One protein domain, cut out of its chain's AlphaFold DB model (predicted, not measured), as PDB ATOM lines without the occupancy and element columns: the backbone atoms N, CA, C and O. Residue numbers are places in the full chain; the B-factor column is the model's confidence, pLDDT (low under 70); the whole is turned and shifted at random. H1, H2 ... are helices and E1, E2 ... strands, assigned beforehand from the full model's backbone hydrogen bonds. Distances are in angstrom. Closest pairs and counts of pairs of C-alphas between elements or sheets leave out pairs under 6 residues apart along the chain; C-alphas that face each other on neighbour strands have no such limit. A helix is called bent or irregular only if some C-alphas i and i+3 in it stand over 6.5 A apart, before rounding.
ATOM      1  N   VAL A   8     -27.827  34.846  15.708       86.94
ATOM      2  CA  VAL A   8     -26.850  34.880  16.796       86.94
ATOM      3  C   VAL A   8     -25.459  34.785  16.180       86.94
ATOM      4  O   VAL A   8     -25.182  33.872  15.403       86.94
ATOM      5  N   ARG A   9     -24.588  35.743  16.495       87.56
ATOM      6  CA  ARG A   9     -23.198  35.776  16.033       87.56
ATOM      7  C   ARG A   9     -22.258  35.813  17.224       87.56
ATOM      8  O   ARG A   9     -22.470  36.570  18.168       87.56
ATOM      9  N   LEU A  10     -21.197  35.025  17.138       85.31
ATOM     10  CA  LEU A  10     -20.060  35.115  18.041       85.31
ATOM     11  C   LEU A  10     -19.043  36.056  17.394       85.31
ATOM     12  O   LEU A  10     -18.602  35.812  16.272       85.31
ATOM     13  N   GLY A  11     -18.757  37.174  18.055       79.44
ATOM     14  CA  GLY A  11     -17.603  38.010  17.742       79.44
ATOM     15  C   GLY A  11     -16.376  37.554  18.531       79.44
ATOM     16  O   GLY A  11     -16.466  36.639  19.347       79.44
ATOM     17  N   ASP A  12     -15.250  38.242  18.347       79.00
ATOM     18  CA  ASP A  12     -13.974  37.879  18.987       79.00
ATOM     19  C   ASP A  12     -14.022  37.914  20.530       79.00
ATOM     20  O   ASP A  12     -13.241  37.238  21.195       79.00
ATOM     21  N   SER A  13     -14.929  38.706  21.113       84.75
ATOM     22  CA  SER A  13     -15.053  38.867  22.571       84.75
ATOM     23  C   SER A  13     -16.486  39.089  23.067       84.75
ATOM     24  O   SER A  13     -16.682  39.499  24.210       84.75
ATOM     25  N   ALA A  14     -17.494  38.913  22.211       90.75
ATOM     26  CA  ALA A  14     -18.878  39.226  22.553       90.75
ATOM     27  C   ALA A  14     -19.878  38.375  21.768       90.75
ATOM     28  O   ALA A  14     -19.644  37.988  20.623       90.75
ATOM     29  N   LEU A  15     -21.032  38.146  22.383       91.62
ATOM     30  CA  LEU A  15     -22.202  37.532  21.777       91.62
ATOM     31  C   LEU A  15     -23.114  38.631  21.226       91.62
ATOM     32  O   LEU A  15     -23.583  39.482  21.977       91.62
ATOM     33  N   VAL A  16     -23.399  38.597  19.929       92.38
ATOM     34  CA  VAL A  16     -24.342  39.517  19.286       92.38
ATOM     35  C   VAL A  16     -25.611  38.754  18.937       92.38
ATOM     36  O   VAL A  16     -25.573  37.782  18.184       92.38
ATOM     37  N   VAL A  17     -26.741  39.208  19.468       92.25
ATOM     38  CA  VAL A  17     -28.068  38.657  19.183       92.25
ATOM     39  C   VAL A  17     -28.878  39.719  18.461       92.25
ATOM     40  O   VAL A  17     -29.059  40.820  18.980       92.25
ATOM     41  N   VAL A  18     -29.363  39.388  17.268       93.62
ATOM     42  CA  VAL A  18     -30.239  40.253  16.474       93.62
ATOM     43  C   VAL A  18     -31.529  39.504  16.184       93.62
ATOM     44  O   VAL A  18     -31.506  38.429  15.586       93.62
ATOM     45  N   ALA A  19     -32.646  40.077  16.614       93.25
ATOM     46  CA  ALA A  19     -33.983  39.611  16.297       93.25
ATOM     47  C   ALA A  19     -34.611  40.570  15.282       93.25
ATOM     48  O   ALA A  19     -34.742  41.766  15.551       93.25
ATOM     49  N   SER A  20     -34.988  40.042  14.122       93.12
ATOM     50  CA  SER A  20     -35.425  40.830  12.965       93.12
ATOM     51  C   SER A  20     -36.887  40.548  12.630       93.12
ATOM     52  O   SER A  20     -37.412  39.480  12.942       93.12
ATOM     53  N   GLY A  21     -37.562  41.497  11.976       91.44
ATOM     54  CA  GLY A  21     -38.923  41.288  11.467       91.44
ATOM     55  C   GLY A  21     -39.990  41.113  12.552       91.44
ATOM     56  O   GLY A  21     -41.045  40.533  12.293       91.44
ATOM     57  N   ILE A  22     -39.734  41.592  13.771       92.12
ATOM     58  CA  ILE A  22     -40.633  41.385  14.902       92.12
ATOM     59  C   ILE A  22     -41.957  42.103  14.640       92.12
ATOM     60  O   ILE A  22     -41.989  43.283  14.279       92.12
ATOM     61  N   THR A  23     -43.054  41.379  14.854       91.81
ATOM     62  CA  THR A  23     -44.415  41.925  14.808       91.81
ATOM     63  C   THR A  23     -45.064  41.814  16.182       91.81
ATOM     64  O   THR A  23     -45.055  40.734  16.789       91.81
ATOM     65  N   ALA A  24     -45.634  42.921  16.666       90.00
ATOM     66  CA  ALA A  24     -46.300  43.003  17.963       90.00
ATOM     67  C   ALA A  24     -47.630  43.756  17.852       90.00
ATOM     68  O   ALA A  24     -47.726  44.752  17.145       90.00
ATOM     69  N   ASN A  25     -48.651  43.282  18.566       91.12
ATOM     70  CA  ASN A  25     -49.935  43.964  18.681       91.12
ATOM     71  C   ASN A  25     -50.070  44.514  20.104       91.12
ATOM     72  O   ASN A  25     -49.950  43.762  21.072       91.12
ATOM     73  N   ILE A  26     -50.285  45.819  20.221       87.12
ATOM     74  CA  ILE A  26     -50.408  46.543  21.482       87.12
ATOM     75  C   ILE A  26     -51.822  47.107  21.552       87.12
ATOM     76  O   ILE A  26     -52.273  47.781  20.633       87.12
ATOM     77  N   SER A  27     -52.512  46.875  22.663       86.75
ATOM     78  CA  SER A  27     -53.810  47.486  22.939       86.75
ATOM     79  C   SER A  27     -53.642  48.553  24.015       86.75
ATOM     80  O   SER A  27     -53.044  48.283  25.055       86.75
ATOM     81  N   MET A  28     -54.200  49.743  23.804       83.62
ATOM     82  CA  MET A  28     -54.220  50.819  24.799       83.62
ATOM     83  C   MET A  28     -55.610  51.445  24.910       83.62
ATOM     84  O   MET A  28     -56.360  51.484  23.940       83.62
ATOM     85  N   ALA A  29     -55.957  51.951  26.089       86.50
ATOM     86  CA  ALA A  29     -57.142  52.785  26.261       86.50
ATOM     87  C   ALA A  29     -56.786  54.245  25.957       86.50
ATOM     88  O   ALA A  29     -55.717  54.712  26.357       86.50
ATOM     89  N   TRP A  30     -57.677  54.975  25.291       81.94
ATOM     90  CA  TRP A  30     -57.515  56.407  25.052       81.94
ATOM     91  C   TRP A  30     -58.695  57.187  25.625       81.94
ATOM     92  O   TRP A  30     -59.814  56.684  25.725       81.94
ATOM     93  N   SER A  31     -58.428  58.431  26.012       83.88
ATOM     94  CA  SER A  31     -59.454  59.384  26.417       83.88
ATOM     95  C   SER A  31     -59.036  60.794  26.021       83.88
ATOM     96  O   SER A  31     -57.847  61.111  25.977       83.88
ATOM     97  N   TYR A  32     -60.019  61.628  25.718       81.56
ATOM     98  CA  TYR A  32     -59.863  63.038  25.411       81.56
ATOM     99  C   TYR A  32     -60.854  63.822  26.266       81.56
ATOM    100  O   TYR A  32     -61.999  63.404  26.408       81.56
ATOM    101  N   SER A  33     -60.423  64.951  26.823       82.38
ATOM    102  CA  SER A  33     -61.310  65.934  27.447       82.38
ATOM    103  C   SER A  33     -60.852  67.332  27.054       82.38
ATOM    104  O   SER A  33     -59.658  67.642  27.080       82.38
ATOM    105  N   TYR A  34     -61.804  68.172  26.661       80.81
ATOM    106  CA  TYR A  34     -61.565  69.568  26.347       80.81
ATOM    107  C   TYR A  34     -62.648  70.456  26.939       80.81
ATOM    108  O   TYR A  34     -63.848  70.240  26.751       80.81
ATOM    109  N   TYR A  35     -62.187  71.502  27.617       79.56
ATOM    110  CA  TYR A  35     -63.018  72.541  28.196       79.56
ATOM    111  C   TYR A  35     -62.674  73.887  27.558       79.56
ATOM    112  O   TYR A  35     -61.512  74.297  27.531       79.56
ATOM    113  N   SER A  36     -63.691  74.599  27.076       76.88
ATOM    114  CA  SER A  36     -63.546  75.957  26.555       76.88
ATOM    115  C   SER A  36     -64.480  76.899  27.290       76.88
ATOM    116  O   SER A  36     -65.668  76.640  27.420       76.88
ATOM    117  N   TRP A  37     -63.966  78.048  27.715       74.00
ATOM    118  CA  TRP A  37     -64.785  79.071  28.365       74.00
ATOM    119  C   TRP A  37     -65.866  79.662  27.438       74.00
ATOM    120  O   TRP A  37     -66.836  80.235  27.929       74.00
ATOM    121  N   TYR A  38     -65.719  79.505  26.115       73.56
ATOM    122  CA  TYR A  38     -66.702  79.930  25.112       73.56
ATOM    123  C   TYR A  38     -67.900  78.972  24.977       73.56
ATOM    124  O   TYR A  38     -68.964  79.395  24.529       73.56
ATOM    125  N   PHE A  39     -67.750  77.702  25.367       68.12
ATOM    126  CA  PHE A  39     -68.811  76.691  25.348       68.12
ATOM    127  C   PHE A  39     -68.781  75.939  26.687       68.12
ATOM    128  O   PHE A  39     -67.918  75.081  26.852       68.12
ATOM    129  N   PRO A  40     -69.685  76.231  27.648       72.25
ATOM    130  CA  PRO A  40     -69.641  75.693  29.015       72.25
ATOM    131  C   PRO A  40     -70.115  74.227  29.087       72.25
ATOM    132  O   PRO A  40     -70.939  73.862  29.923       72.25
ATOM    133  N   VAL A  41     -69.625  73.392  28.173       72.50
ATOM    134  CA  VAL A  41     -69.854  71.954  28.099       72.50
ATOM    135  C   VAL A  41     -68.493  71.302  27.892       72.50
ATOM    136  O   VAL A  41     -67.773  71.637  26.953       72.50
ATOM    137  N   GLU A  42     -68.134  70.391  28.790       77.69
ATOM    138  CA  GLU A  42     -66.945  69.559  28.639       77.69
ATOM    139  C   GLU A  42     -67.190  68.546  27.517       77.69
ATOM    140  O   GLU A  42     -68.160  67.785  27.559       77.69
ATOM    141  N   ILE A  43     -66.331  68.556  26.499       77.81
ATOM    142  CA  ILE A  43     -66.352  67.543  25.445       77.81
ATOM    143  C   ILE A  43     -65.374  66.463  25.867       77.81
ATOM    144  O   ILE A  43     -64.170  66.715  25.904       77.81
ATOM    145  N   SER A  44     -65.888  65.274  26.165       82.94
ATOM    146  CA  SER A  44     -65.074  64.105  26.464       82.94
ATOM    147  C   SER A  44     -65.408  62.936  25.545       82.94
ATOM    148  O   SER A  44     -66.557  62.743  25.149       82.94
ATOM    149  N   ASP A  45     -64.381  62.174  25.184       82.81
ATOM    150  CA  ASP A  45     -64.507  60.940  24.409       82.81
ATOM    151  C   ASP A  45     -63.481  59.913  24.906       82.81
ATOM    152  O   ASP A  45     -62.479  60.270  25.532       82.81
ATOM    153  N   SER A  46     -63.738  58.630  24.672       83.69
ATOM    154  CA  SER A  46     -62.847  57.545  25.083       83.69
ATOM    155  C   SER A  46     -63.066  56.286  24.257       83.69
ATOM    156  O   SER A  46     -64.148  56.058  23.712       83.69
ATOM    157  N   GLY A  47     -62.053  55.429  24.207       86.00
ATOM    158  CA  GLY A  47     -62.123  54.186  23.457       86.00
ATOM    159  C   GLY A  47     -60.880  53.328  23.630       86.00
ATOM    160  O   GLY A  47     -60.107  53.490  24.577       86.00
ATOM    161  N   THR A  48     -60.697  52.400  22.697       85.44
ATOM    162  CA  THR A  48     -59.513  51.534  22.631       85.44
ATOM    163  C   THR A  48     -58.740  51.841  21.357       85.44
ATOM    164  O   THR A  48     -59.319  52.240  20.352       85.44
ATOM    165  N   ALA A  49     -57.425  51.700  21.401       84.69
ATOM    166  CA  ALA A  49     -56.562  51.775  20.241       84.69
ATOM    167  C   ALA A  49     -55.764  50.478  20.129       84.69
ATOM    168  O   ALA A  49     -55.202  50.005  21.120       84.69
ATOM    169  N   SER A  50     -55.700  49.945  18.917       88.31
ATOM    170  CA  SER A  50     -54.862  48.812  18.546       88.31
ATOM    171  C   SER A  50     -53.678  49.328  17.736       88.31
ATOM    172  O   SER A  50     -53.865  49.985  16.714       88.31
ATOM    173  N   ILE A  51     -52.460  49.052  18.186       88.38
ATOM    174  CA  ILE A  51     -51.219  49.441  17.520       88.38
ATOM    175  C   ILE A  51     -50.523  48.172  17.053       88.38
ATOM    176  O   ILE A  51     -50.107  47.342  17.863       88.38
ATOM    177  N   LEU A  52     -50.364  48.037  15.746       91.31
ATOM    178  CA  LEU A  52     -49.599  46.967  15.136       91.31
ATOM    179  C   LEU A  52     -48.193  47.480  14.813       91.31
ATOM    180  O   LEU A  52     -48.006  48.289  13.908       91.31
ATOM    181  N   VAL A  53     -47.208  46.991  15.560       92.06
ATOM    182  CA  VAL A  53     -45.778  47.185  15.301       92.06
ATOM    183  C   VAL A  53     -45.344  46.185  14.246       92.06
ATOM    184  O   VAL A  53     -45.542  44.983  14.437       92.06
ATOM    185  N   GLN A  54     -44.741  46.657  13.157       92.31
ATOM    186  CA  GLN A  54     -44.299  45.808  12.054       92.31
ATOM    187  C   GLN A  54     -42.827  46.032  11.728       92.31
ATOM    188  O   GLN A  54     -42.336  47.161  11.676       92.31
ATOM    189  N   GLY A  55     -42.128  44.926  11.461       92.31
ATOM    190  CA  GLY A  55     -40.734  44.958  11.029       92.31
ATOM    191  C   GLY A  55     -39.799  45.570  12.069       92.31
ATOM    192  O   GLY A  55     -38.898  46.311  11.696       92.31
ATOM    193  N   MET A  56     -40.044  45.318  13.357       93.69
ATOM    194  CA  MET A  56     -39.151  45.777  14.416       93.69
ATOM    195  C   MET A  56     -37.873  44.929  14.437       93.69
ATOM    196  O   MET A  56     -37.921  43.701  14.342       93.69
ATOM    197  N   GLU A  57     -36.738  45.598  14.569       94.56
ATOM    198  CA  GLU A  57     -35.413  45.009  14.705       94.56
ATOM    199  C   GLU A  57     -34.859  45.340  16.083       94.56
ATOM    200  O   GLU A  57     -34.887  46.488  16.526       94.56
ATOM    201  N   VAL A  58     -34.347  44.327  16.770       94.69
ATOM    202  CA  VAL A  58     -33.774  44.459  18.104       94.69
ATOM    203  C   VAL A  58     -32.413  43.796  18.103       94.69
ATOM    204  O   VAL A  58     -32.285  42.628  17.746       94.69
ATOM    205  N   GLY A  59     -31.392  44.537  18.517       94.00
ATOM    206  CA  GLY A  59     -30.020  44.053  18.587       94.00
ATOM    207  C   GLY A  59     -29.453  44.239  19.983       94.00
ATOM    208  O   GLY A  59     -29.618  45.300  20.583       94.00
ATOM    209  N   THR A  60     -28.752  43.236  20.494       95.25
ATOM    210  CA  THR A  60     -27.994  43.348  21.739       95.25
ATOM    211  C   THR A  60     -26.636  42.675  21.619       95.25
ATOM    212  O   THR A  60     -26.500  41.604  21.027       95.25
ATOM    213  N   THR A  61     -25.628  43.330  22.183       94.44
ATOM    214  CA  THR A  61     -24.268  42.819  22.318       94.44
ATOM    215  C   THR A  61     -24.021  42.547  23.790       94.44
ATOM    216  O   THR A  61     -24.114  43.450  24.624       94.44
ATOM    217  N   MET A  62     -23.698  41.299  24.100       94.50
ATOM    218  CA  MET A  62     -23.447  40.819  25.447       94.50
ATOM    219  C   MET A  62     -22.011  40.329  25.584       94.50
ATOM    220  O   MET A  62     -21.471  39.677  24.694       94.50
ATOM    221  N   GLU A  63     -21.401  40.618  26.721       94.50
ATOM    222  CA  GLU A  63     -20.057  40.183  27.072       94.50
ATOM    223  C   GLU A  63     -20.128  39.344  28.347       94.50
ATOM    224  O   GLU A  63     -20.658  39.796  29.363       94.50
ATOM    225  N   ILE A  64     -19.603  38.120  28.286       94.75
ATOM    226  CA  ILE A  64     -19.418  37.254  29.454       94.75
ATOM    227  C   ILE A  64     -17.948  37.302  29.857       94.75
ATOM    228  O   ILE A  64     -17.076  37.077  29.018       94.75
ATOM    229  N   LYS A  65     -17.690  37.562  31.138       94.50
ATOM    230  CA  LYS A  65     -16.356  37.624  31.742       94.50
ATOM    231  C   LYS A  65     -16.283  36.798  33.010       94.50
ATOM    232  O   LYS A  65     -17.283  36.583  33.693       94.50
ATOM    233  N   ASN A  66     -15.078  36.378  33.353       94.12
ATOM    234  CA  ASN A  66     -14.785  35.817  34.652       94.12
ATOM    235  C   ASN A  66     -14.603  36.940  35.673       94.12
ATOM    236  O   ASN A  66     -13.774  37.837  35.526       94.12
ATOM    237  N   TYR A  67     -15.372  36.861  36.750       92.81
ATOM    238  CA  TYR A  67     -15.241  37.724  37.905       92.81
ATOM    239  C   TYR A  67     -14.996  36.885  39.158       92.81
ATOM    240  O   TYR A  67     -15.921  36.376  39.796       92.81
ATOM    241  N   ASN A  68     -13.719  36.757  39.529       90.56
ATOM    242  CA  ASN A  68     -13.280  36.084  40.754       90.56
ATOM    243  C   ASN A  68     -13.835  34.647  40.892       90.56
ATOM    244  O   ASN A  68     -14.416  34.281  41.922       90.56
ATOM    245  N   GLY A  69     -13.691  33.846  39.829       92.25
ATOM    246  CA  GLY A  69     -14.109  32.443  39.805       92.25
ATOM    247  C   GLY A  69     -15.590  32.217  39.499       92.25
ATOM    248  O   GLY A  69     -16.084  31.106  39.673       92.25
ATOM    249  N   SER A  70     -16.304  33.256  39.075       94.62
ATOM    250  CA  SER A  70     -17.717  33.237  38.689       94.62
ATOM    251  C   SER A  70     -17.888  33.918  37.331       94.62
ATOM    252  O   SER A  70     -16.957  34.568  36.861       94.62
ATOM    253  N   LEU A  71     -19.047  33.772  36.693       95.38
ATOM    254  CA  LEU A  71     -19.341  34.438  35.427       95.38
ATOM    255  C   LEU A  71     -20.152  35.701  35.684       95.38
ATOM    256  O   LEU A  71     -21.142  35.662  36.409       95.38
ATOM    257  N   ALA A  72     -19.739  36.793  35.056       95.12
ATOM    258  CA  ALA A  72     -20.489  38.033  34.978       95.12
ATOM    259  C   ALA A  72     -20.884  38.278  33.522       95.12
ATOM    260  O   ALA A  72     -20.059  38.143  32.617       95.12
ATOM    261  N   LEU A  73     -22.140  38.641  33.305       95.56
ATOM    262  CA  LEU A  73     -22.709  38.961  32.003       95.56
ATOM    263  C   LEU A  73     -23.095  40.435  31.978       95.56
ATOM    264  O   LEU A  73     -23.802  40.921  32.857       95.56
ATOM    265  N   ASN A  74     -22.679  41.141  30.934       93.19
ATOM    266  CA  ASN A  74     -23.036  42.539  30.744       93.19
ATOM    267  C   ASN A  74     -23.546  42.796  29.324       93.19
ATOM    268  O   ASN A  74     -22.935  42.349  28.355       93.19
ATOM    269  N   ALA A  75     -24.633  43.559  29.192       93.31
ATOM    270  CA  ALA A  75     -25.071  44.093  27.905       93.31
ATOM    271  C   ALA A  75     -24.295  45.384  27.621       93.31
ATOM    272  O   ALA A  75     -24.514  46.409  28.265       93.31
ATOM    273  N   THR A  76     -23.376  45.349  26.658       90.44
ATOM    274  CA  THR A  76     -22.555  46.518  26.302       90.44
ATOM    275  C   THR A  76     -23.286  47.453  25.349       90.44
ATOM    276  O   THR A  76     -23.078  48.666  25.385       90.44
ATOM    277  N   GLN A  77     -24.147  46.899  24.495       91.75
ATOM    278  CA  GLN A  77     -24.963  47.643  23.544       91.75
ATOM    279  C   GLN A  77     -26.335  46.985  23.428       91.75
ATOM    280  O   GLN A  77     -26.453  45.760  23.398       91.75
ATOM    281  N   CYS A  78     -27.382  47.798  23.351       94.38
ATOM    282  CA  CYS A  78     -28.729  47.339  23.055       94.38
ATOM    283  C   CYS A  78     -29.450  48.420  22.254       94.38
ATOM    284  O   CYS A  78     -29.391  49.596  22.609       94.38
ATOM    285  N   GLY A  79     -30.115  48.022  21.178       94.69
ATOM    286  CA  GLY A  79     -30.838  48.917  20.291       94.69
ATOM    287  C   GLY A  79     -32.127  48.279  19.802       94.69
ATOM    288  O   GLY A  79     -32.256  47.056  19.751       94.69
ATOM    289  N   CYS A  80     -33.082  49.131  19.457       95.94
ATOM    290  CA  CYS A  80     -34.352  48.756  18.864       95.94
ATOM    291  C   CYS A  80     -34.678  49.779  17.779       95.94
ATOM    292  O   CYS A  80     -34.486  50.976  17.992       95.94
ATOM    293  N   SER A  81     -35.152  49.308  16.632       95.50
ATOM    294  CA  SER A  81     -35.705  50.155  15.584       95.50
ATOM    295  C   SER A  81     -37.011  49.560  15.092       95.50
ATOM    296  O   SER A  81     -37.104  48.364  14.821       95.50
ATOM    297  N   VAL A  82     -38.037  50.389  14.980       94.56
ATOM    298  CA  VAL A  82     -39.340  50.000  14.452       94.56
ATOM    299  C   VAL A  82     -39.444  50.521  13.029       94.56
ATOM    300  O   VAL A  82     -39.271  51.716  12.795       94.56
ATOM    301  N   LYS A  83     -39.757  49.643  12.071       93.25
ATOM    302  CA  LYS A  83     -39.938  50.038  10.671       93.25
ATOM    303  C   LYS A  83     -41.271  50.742  10.443       93.25
ATOM    304  O   LYS A  83     -41.283  51.808   9.829       93.25
ATOM    305  N   ASP A  84     -42.365  50.166  10.933       91.44
ATOM    306  CA  ASP A  84     -43.709  50.692  10.692       91.44
ATOM    307  C   ASP A  84     -44.653  50.485  11.886       91.44
ATOM    308  O   ASP A  84     -44.509  49.527  12.656       91.44
ATOM    309  N   LEU A  85     -45.613  51.401  12.034       89.62
ATOM    310  CA  LEU A  85     -46.640  51.389  13.074       89.62
ATOM    311  C   LEU A  85     -48.010  51.658  12.457       89.62
ATOM    312  O   LEU A  85     -48.278  52.747  11.963       89.62
ATOM    313  N   VAL A  86     -48.924  50.699  12.582       87.94
ATOM    314  CA  VAL A  86     -50.316  50.883  12.160       87.94
ATOM    315  C   VAL A  86     -51.189  51.063  13.392       87.94
ATOM    316  O   VAL A  86     -51.380  50.127  14.165       87.94
ATOM    317  N   ILE A  87     -51.732  52.266  13.578       85.19
ATOM    318  CA  ILE A  87     -52.596  52.597  14.717       85.19
ATOM    319  C   ILE A  87     -54.050  52.621  14.248       85.19
ATOM    320  O   ILE A  87     -54.408  53.387  13.360       85.19
ATOM    321  N   SER A  88     -54.898  51.806  14.863       84.12
ATOM    322  CA  SER A  88     -56.343  51.767  14.620       84.12
ATOM    323  C   SER A  88     -57.082  52.168  15.891       84.12
ATOM    324  O   SER A  88     -56.857  51.572  16.944       84.12
ATOM    325  N   LEU A  89     -57.932  53.190  15.811       81.94
ATOM    326  CA  LEU A  89     -58.787  53.611  16.921       81.94
ATOM    327  C   LEU A  89     -60.174  52.987  16.792       81.94
ATOM    328  O   LEU A  89     -60.806  53.092  15.745       81.94
ATOM    329  N   ASP A  90     -60.677  52.445  17.895       79.75
ATOM    330  CA  ASP A  90     -62.018  51.885  18.017       79.75
ATOM    331  C   ASP A  90     -62.813  52.617  19.116       79.75
ATOM    332  O   ASP A  90     -62.307  52.890  20.211       79.75
ATOM    333  N   GLY A  91     -64.087  52.913  18.833       69.69
ATOM    334  CA  GLY A  91     -65.014  53.595  19.749       69.69
ATOM    335  C   GLY A  91     -65.186  55.099  19.490       69.69
ATOM    336  O   GLY A  91     -64.402  55.713  18.766       69.69
ATOM    337  N   GLY A  92     -66.251  55.687  20.049       70.12
ATOM    338  CA  GLY A  92     -66.511  57.135  20.009       70.12
ATOM    339  C   GLY A  92     -66.552  57.750  18.603       70.12
ATOM    340  O   GLY A  92     -67.035  57.141  17.646       70.12
ATOM    341  N   ALA A  93     -66.002  58.960  18.476       73.31
ATOM    342  CA  ALA A  93     -65.735  59.637  17.207       73.31
ATOM    343  C   ALA A  93     -64.317  59.335  16.672       73.31
ATOM    344  O   ALA A  93     -63.671  60.205  16.093       73.31
ATOM    345  N   SER A  94     -63.821  58.104  16.844       67.31
ATOM    346  CA  SER A  94     -62.500  57.615  16.381       67.31
ATOM    347  C   SER A  94     -62.107  58.060  14.965       67.31
ATOM    348  O   SER A  94     -60.959  58.446  14.740       67.31
ATOM    349  N   TRP A  95     -63.060  58.098  14.026       70.44
ATOM    350  CA  TRP A  95     -62.847  58.579  12.654       70.44
ATOM    351  C   TRP A  95     -62.325  60.029  12.572       70.44
ATOM    352  O   TRP A  95     -61.619  60.370  11.624       70.44
ATOM    353  N   PHE A  96     -62.647  60.879  13.551       67.38
ATOM    354  CA  PHE A  96     -62.214  62.278  13.631       67.38
ATOM    355  C   PHE A  96     -60.791  62.414  14.198       67.38
ATOM    356  O   PHE A  96     -60.033  63.286  13.776       67.38
ATOM    357  N   TYR A  97     -60.401  61.528  15.119       69.81
ATOM    358  CA  TYR A  97     -59.115  61.592  15.824       69.81
ATOM    359  C   TYR A  97     -57.980  60.831  15.127       69.81
ATOM    360  O   TYR A  97     -56.811  61.073  15.433       69.81
ATOM    361  N   GLN A  98     -58.288  59.968  14.155       70.25
ATOM    362  CA  GLN A  98     -57.299  59.153  13.437       70.25
ATOM    363  C   GLN A  98     -56.148  59.987  12.835       70.25
ATOM    364  O   GLN A  98     -54.983  59.626  12.971       70.25
ATOM    365  N   GLY A  99     -56.447  61.142  12.224       66.56
ATOM    366  CA  GLY A  99     -55.423  62.022  11.641       66.56
ATOM    367  C   GLY A  99     -54.530  62.717  12.675       66.56
ATOM    368  O   GLY A  99     -53.362  62.976  12.402       66.56
ATOM    369  N   PHE A 100     -55.057  62.985  13.873       64.69
ATOM    370  CA  PHE A 100     -54.285  63.551  14.979       64.69
ATOM    371  C   PHE A 100     -53.367  62.495  15.594       64.69
ATOM    372  O   PHE A 100     -52.209  62.783  15.856       64.69
ATOM    373  N   ILE A 101     -53.846  61.256  15.747       70.06
ATOM    374  CA  ILE A 101     -53.058  60.144  16.294       70.06
ATOM    375  C   ILE A 101     -51.916  59.715  15.369       70.06
ATOM    376  O   ILE A 101     -50.836  59.414  15.872       70.06
ATOM    377  N   ASN A 102     -52.077  59.807  14.046       69.69
ATOM    378  CA  ASN A 102     -50.956  59.618  13.118       69.69
ATOM    379  C   ASN A 102     -49.816  60.633  13.363       69.69
ATOM    380  O   ASN A 102     -48.657  60.316  13.136       69.69
ATOM    381  N   ALA A 103     -50.100  61.829  13.898       73.00
ATOM    382  CA  ALA A 103     -49.052  62.779  14.289       73.00
ATOM    383  C   ALA A 103     -48.293  62.367  15.572       73.00
ATOM    384  O   ALA A 103     -47.214  62.890  15.843       73.00
ATOM    385  N   PHE A 104     -48.831  61.428  16.360       77.94
ATOM    386  CA  PHE A 104     -48.157  60.839  17.525       77.94
ATOM    387  C   PHE A 104     -47.394  59.562  17.185       77.94
ATOM    388  O   PHE A 104     -46.757  59.003  18.077       77.94
ATOM    389  N   GLU A 105     -47.427  59.105  15.933       84.00
ATOM    390  CA  GLU A 105     -46.742  57.884  15.515       84.00
ATOM    391  C   GLU A 105     -45.259  57.916  15.908       84.00
ATOM    392  O   GLU A 105     -44.790  56.990  16.562       84.00
ATOM    393  N   ASP A 106     -44.556  59.020  15.641       87.00
ATOM    394  CA  ASP A 106     -43.147  59.196  16.019       87.00
ATOM    395  C   ASP A 106     -42.923  59.129  17.538       87.00
ATOM    396  O   ASP A 106     -41.920  58.592  18.006       87.00
ATOM    397  N   HIS A 107     -43.868  59.645  18.331       87.56
ATOM    398  CA  HIS A 107     -43.776  59.609  19.793       87.56
ATOM    399  C   HIS A 107     -43.994  58.191  20.327       87.56
ATOM    400  O   HIS A 107     -43.287  57.755  21.235       87.56
ATOM    401  N   ILE A 108     -44.955  57.463  19.753       86.00
ATOM    402  CA  ILE A 108     -45.222  56.061  20.083       86.00
ATOM    403  C   ILE A 108     -44.033  55.197  19.652       86.00
ATOM    404  O   ILE A 108     -43.574  54.365  20.435       86.00
ATOM    405  N   ARG A 109     -43.479  55.440  18.460       91.75
ATOM    406  CA  ARG A 109     -42.272  54.783  17.943       91.75
ATOM    407  C   ARG A 109     -41.101  54.967  18.890       91.75
ATOM    408  O   ARG A 109     -40.564  53.976  19.375       91.75
ATOM    409  N   ALA A 110     -40.779  56.211  19.236       92.81
ATOM    410  CA  ALA A 110     -39.698  56.524  20.162       92.81
ATOM    411  C   ALA A 110     -39.914  55.890  21.547       92.81
ATOM    412  O   ALA A 110     -38.958  55.443  22.180       92.81
ATOM    413  N   ALA A 111     -41.162  55.813  22.027       91.50
ATOM    414  CA  ALA A 111     -41.477  55.138  23.284       91.50
ATOM    415  C   ALA A 111     -41.209  53.624  23.212       91.50
ATOM    416  O   ALA A 111     -40.591  53.076  24.125       91.50
ATOM    417  N   VAL A 112     -41.611  52.951  22.127       91.31
ATOM    418  CA  VAL A 112     -41.337  51.518  21.910       91.31
ATOM    419  C   VAL A 112     -39.835  51.265  21.753       91.31
ATOM    420  O   VAL A 112     -39.282  50.401  22.436       91.31
ATOM    421  N   GLU A 113     -39.156  52.048  20.913       95.19
ATOM    422  CA  GLU A 113     -37.711  51.946  20.669       95.19
ATOM    423  C   GLU A 113     -36.877  52.192  21.933       95.19
ATOM    424  O   GLU A 113     -35.772  51.668  22.050       95.19
ATOM    425  N   LYS A 114     -37.415  52.933  22.910       94.44
ATOM    426  CA  LYS A 114     -36.791  53.146  24.218       94.44
ATOM    427  C   LYS A 114     -37.071  52.015  25.215       94.44
ATOM    428  O   LYS A 114     -36.144  51.526  25.856       94.44
ATOM    429  N   VAL A 115     -38.331  51.601  25.360       93.12
ATOM    430  CA  VAL A 115     -38.750  50.636  26.398       93.12
ATOM    431  C   VAL A 115     -38.223  49.225  26.119       93.12
ATOM    432  O   VAL A 115     -37.914  48.480  27.049       93.12
ATOM    433  N   ILE A 116     -38.102  48.829  24.848       93.38
ATOM    434  CA  ILE A 116     -37.635  47.483  24.491       93.38
ATOM    435  C   ILE A 116     -36.178  47.241  24.939       93.38
ATOM    436  O   ILE A 116     -35.952  46.265  25.661       93.38
ATOM    437  N   PRO A 117     -35.194  48.108  24.619       94.62
ATOM    438  CA  PRO A 117     -33.836  47.977  25.143       94.62
ATOM    439  C   PRO A 117     -33.752  48.003  26.672       94.62
ATOM    440  O   PRO A 117     -33.010  47.208  27.244       94.62
ATOM    441  N   GLU A 118     -34.527  48.863  27.345       94.69
ATOM    442  CA  GLU A 118     -34.559  48.934  28.816       94.69
ATOM    443  C   GLU A 118     -34.959  47.580  29.435       94.69
ATOM    444  O   GLU A 118     -34.269  47.072  30.322       94.69
ATOM    445  N   ASN A 119     -35.999  46.933  28.896       93.62
ATOM    446  CA  ASN A 119     -36.438  45.605  29.342       93.62
ATOM    447  C   ASN A 119     -35.410  44.497  29.056       93.62
ATOM    448  O   ASN A 119     -35.290  43.541  29.831       93.62
ATOM    449  N   ILE A 120     -34.668  44.591  27.948       93.62
ATOM    450  CA  ILE A 120     -33.611  43.624  27.607       93.62
ATOM    451  C   ILE A 120     -32.434  43.763  28.563       93.62
ATOM    452  O   ILE A 120     -31.912  42.752  29.032       93.62
ATOM    453  N   ILE A 121     -32.042  44.990  28.902       94.06
ATOM    454  CA  ILE A 121     -30.996  45.252  29.893       94.06
ATOM    455  C   ILE A 121     -31.420  44.708  31.265       94.06
ATOM    456  O   ILE A 121     -30.644  44.000  31.906       94.06
ATOM    457  N   GLU A 122     -32.667  44.944  31.689       94.38
ATOM    458  CA  GLU A 122     -33.194  44.385  32.944       94.38
ATOM    459  C   GLU A 122     -33.178  42.845  32.933       94.38
ATOM    460  O   GLU A 122     -32.751  42.200  33.892       94.38
ATOM    461  N   SER A 123     -33.601  42.235  31.824       92.56
ATOM    462  CA  SER A 123     -33.590  40.777  31.656       92.56
ATOM    463  C   SER A 123     -32.169  40.209  31.631       92.56
ATOM    464  O   SER A 123     -31.919  39.148  32.203       92.56
ATOM    465  N   THR A 124     -31.219  40.938  31.041       94.06
ATOM    466  CA  THR A 124     -29.793  40.586  31.049       94.06
ATOM    467  C   THR A 124     -29.245  40.603  32.472       94.06
ATOM    468  O   THR A 124     -28.533  39.682  32.848       94.06
ATOM    469  N   SER A 125     -29.637  41.572  33.305       94.19
ATOM    470  CA  SER A 125     -29.250  41.608  34.725       94.19
ATOM    471  C   SER A 125     -29.798  40.413  35.523       94.19
ATOM    472  O   SER A 125     -29.118  39.876  36.403       94.19
ATOM    473  N   LYS A 126     -31.003  39.928  35.190       95.75
ATOM    474  CA  LYS A 126     -31.546  38.687  35.777       95.75
ATOM    475  C   LYS A 126     -30.730  37.466  35.353       95.75
ATOM    476  O   LYS A 126     -30.433  36.619  36.191       95.75
ATOM    477  N   LEU A 127     -30.348  37.380  34.078       94.94
ATOM    478  CA  LEU A 127     -29.499  36.297  33.574       94.94
ATOM    479  C   LEU A 127     -28.088  36.345  34.179       94.94
ATOM    480  O   LEU A 127     -27.569  35.311  34.586       94.94
ATOM    481  N   ASP A 128     -27.504  37.533  34.312       96.19
ATOM    482  CA  ASP A 128     -26.246  37.764  35.026       96.19
ATOM    483  C   ASP A 128     -26.323  37.251  36.468       96.19
ATOM    484  O   ASP A 128     -25.471  36.478  36.897       96.19
ATOM    485  N   SER A 129     -27.408  37.553  37.184       96.19
ATOM    486  CA  SER A 129     -27.624  37.041  38.545       96.19
ATOM    487  C   SER A 129     -27.653  35.504  38.605       96.19
ATOM    488  O   SER A 129     -27.149  34.915  39.561       96.19
ATOM    489  N   LEU A 130     -28.212  34.837  37.586       95.81
ATOM    490  CA  LEU A 130     -28.205  33.372  37.488       95.81
ATOM    491  C   LEU A 130     -26.799  32.823  37.216       95.81
ATOM    492  O   LEU A 130     -26.401  31.840  37.838       95.81
ATOM    493  N   LEU A 131     -26.045  33.462  36.319       94.56
ATOM    494  CA  LEU A 131     -24.667  33.080  35.998       94.56
ATOM    495  C   LEU A 131     -23.729  33.275  37.195       94.56
ATOM    496  O   LEU A 131     -22.910  32.403  37.492       94.56
ATOM    497  N   GLN A 132     -23.907  34.362  37.945       94.50
ATOM    498  CA  GLN A 132     -23.178  34.606  39.187       94.50
ATOM    499  C   GLN A 132     -23.554  33.613  40.295       94.50
ATOM    500  O   GLN A 132     -22.727  33.283  41.149       94.50
ATOM    501  N   GLY A 133     -24.795  33.117  40.268       93.81
ATOM    502  CA  GLY A 133     -25.322  32.112  41.188       93.81
ATOM    503  C   GLY A 133     -24.862  30.677  40.912       93.81
ATOM    504  O   GLY A 133     -25.190  29.788  41.702       93.81
ATOM    505  N   LEU A 134     -24.113  30.425  39.831       94.44
ATOM    506  CA  LEU A 134     -23.568  29.097  39.549       94.44
ATOM    507  C   LEU A 134     -22.699  28.600  40.720       94.44
ATOM    508  O   LEU A 134     -21.926  29.374  41.300       94.44
TER     509      LEU A 134
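What this domain is: This is residues 8 to 134 of the 303 residues of an uncharacterized protein of Hordeum vulgare subsp. vulgare (UniProt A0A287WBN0). A very long two-stranded hairpin, E2 and E3, makes the backbone of a narrow, twisted sheet; E4 and E5 follow one another along the other side of E3, and the long helix H2 packs on the E4 part of this sheet. The short helix H1 sits near E5, short E1 pairs with the beginning of E2, and the hairpin's tip, residues 36 to 41, sticks out. The printed part has 127 residues, with five named strands and then two named helices in the order E1 E2 E3 E4 E5 H1 H2, and the class is mixed, helices and strands. The sheet is branched and its neighbour pairs are antiparallel. The outline is a rod of 71 by 26 by 20 A, only just extended, close to loose, with a radius of gyration of the C-alphas of 21.1 A.

Where its parts are: E1 is residues 8 to 10, from C-alpha 8 at (-26.850, 34.880, 16.796). E2, residues 15 to 36, spans 56.6 A and bends by 66 degrees at residue 21. E3, residues 39 to 67, spans 67.4 A from C-alpha 39 at (-68.811, 76.691, 25.348) and bends by 72 degrees at residue 64. E4, residues 70 to 81, spans 33.8 A and runs on into E5, residues 84 to 90, at 73 degrees across a break of 2 residues. H1, residues 94 to 102, is irregular, with C-alphas 96 and 99 being 7.1 A apart. H2, residues 105 to 132, spans 40.7 A and ends with C-alpha 132 at (-23.178, 34.606, 39.187).

How they stand to each other: E1, E2, E3 and E4 form a meander, each strand the antiparallel neighbour of the one before. In the hairpin of E1 and E2, N 9 and O 16 are 2.8 A apart. In that of E2 and E3, N 26 and O 51 are 2.8 A apart. E3 has E2 on one side and E4 and E5 on the other side; N 59 and O 79 are 2.9 A apart, N 50 and O 88 2.8 A. H2 is on the sheet; its closest C-alphas to E4 are those of Asp 128 and Leu 73, 4.8 A. H1 is on the sheet at a height of 6.6 A, over none of its strands; its closest C-alphas to E5 are those of Gln 98 and Leu 89, 6.7 A. H1 and H2 meet only through their link. O i to N i+4 pairs are within hydrogen-bond range in 3 of 5 for H1 and 23 of 24 for H2.

The domain as a whole: The C-alphas farthest apart, those of Tyr 38 and Gly 69, are 72.4 A apart. The printed part has no cut, and the links are tight. Mean pLDDT of the printed part is 87.3; residues 39, 91, 94, 96 to 97, 99 to 100 and 102 are under 70.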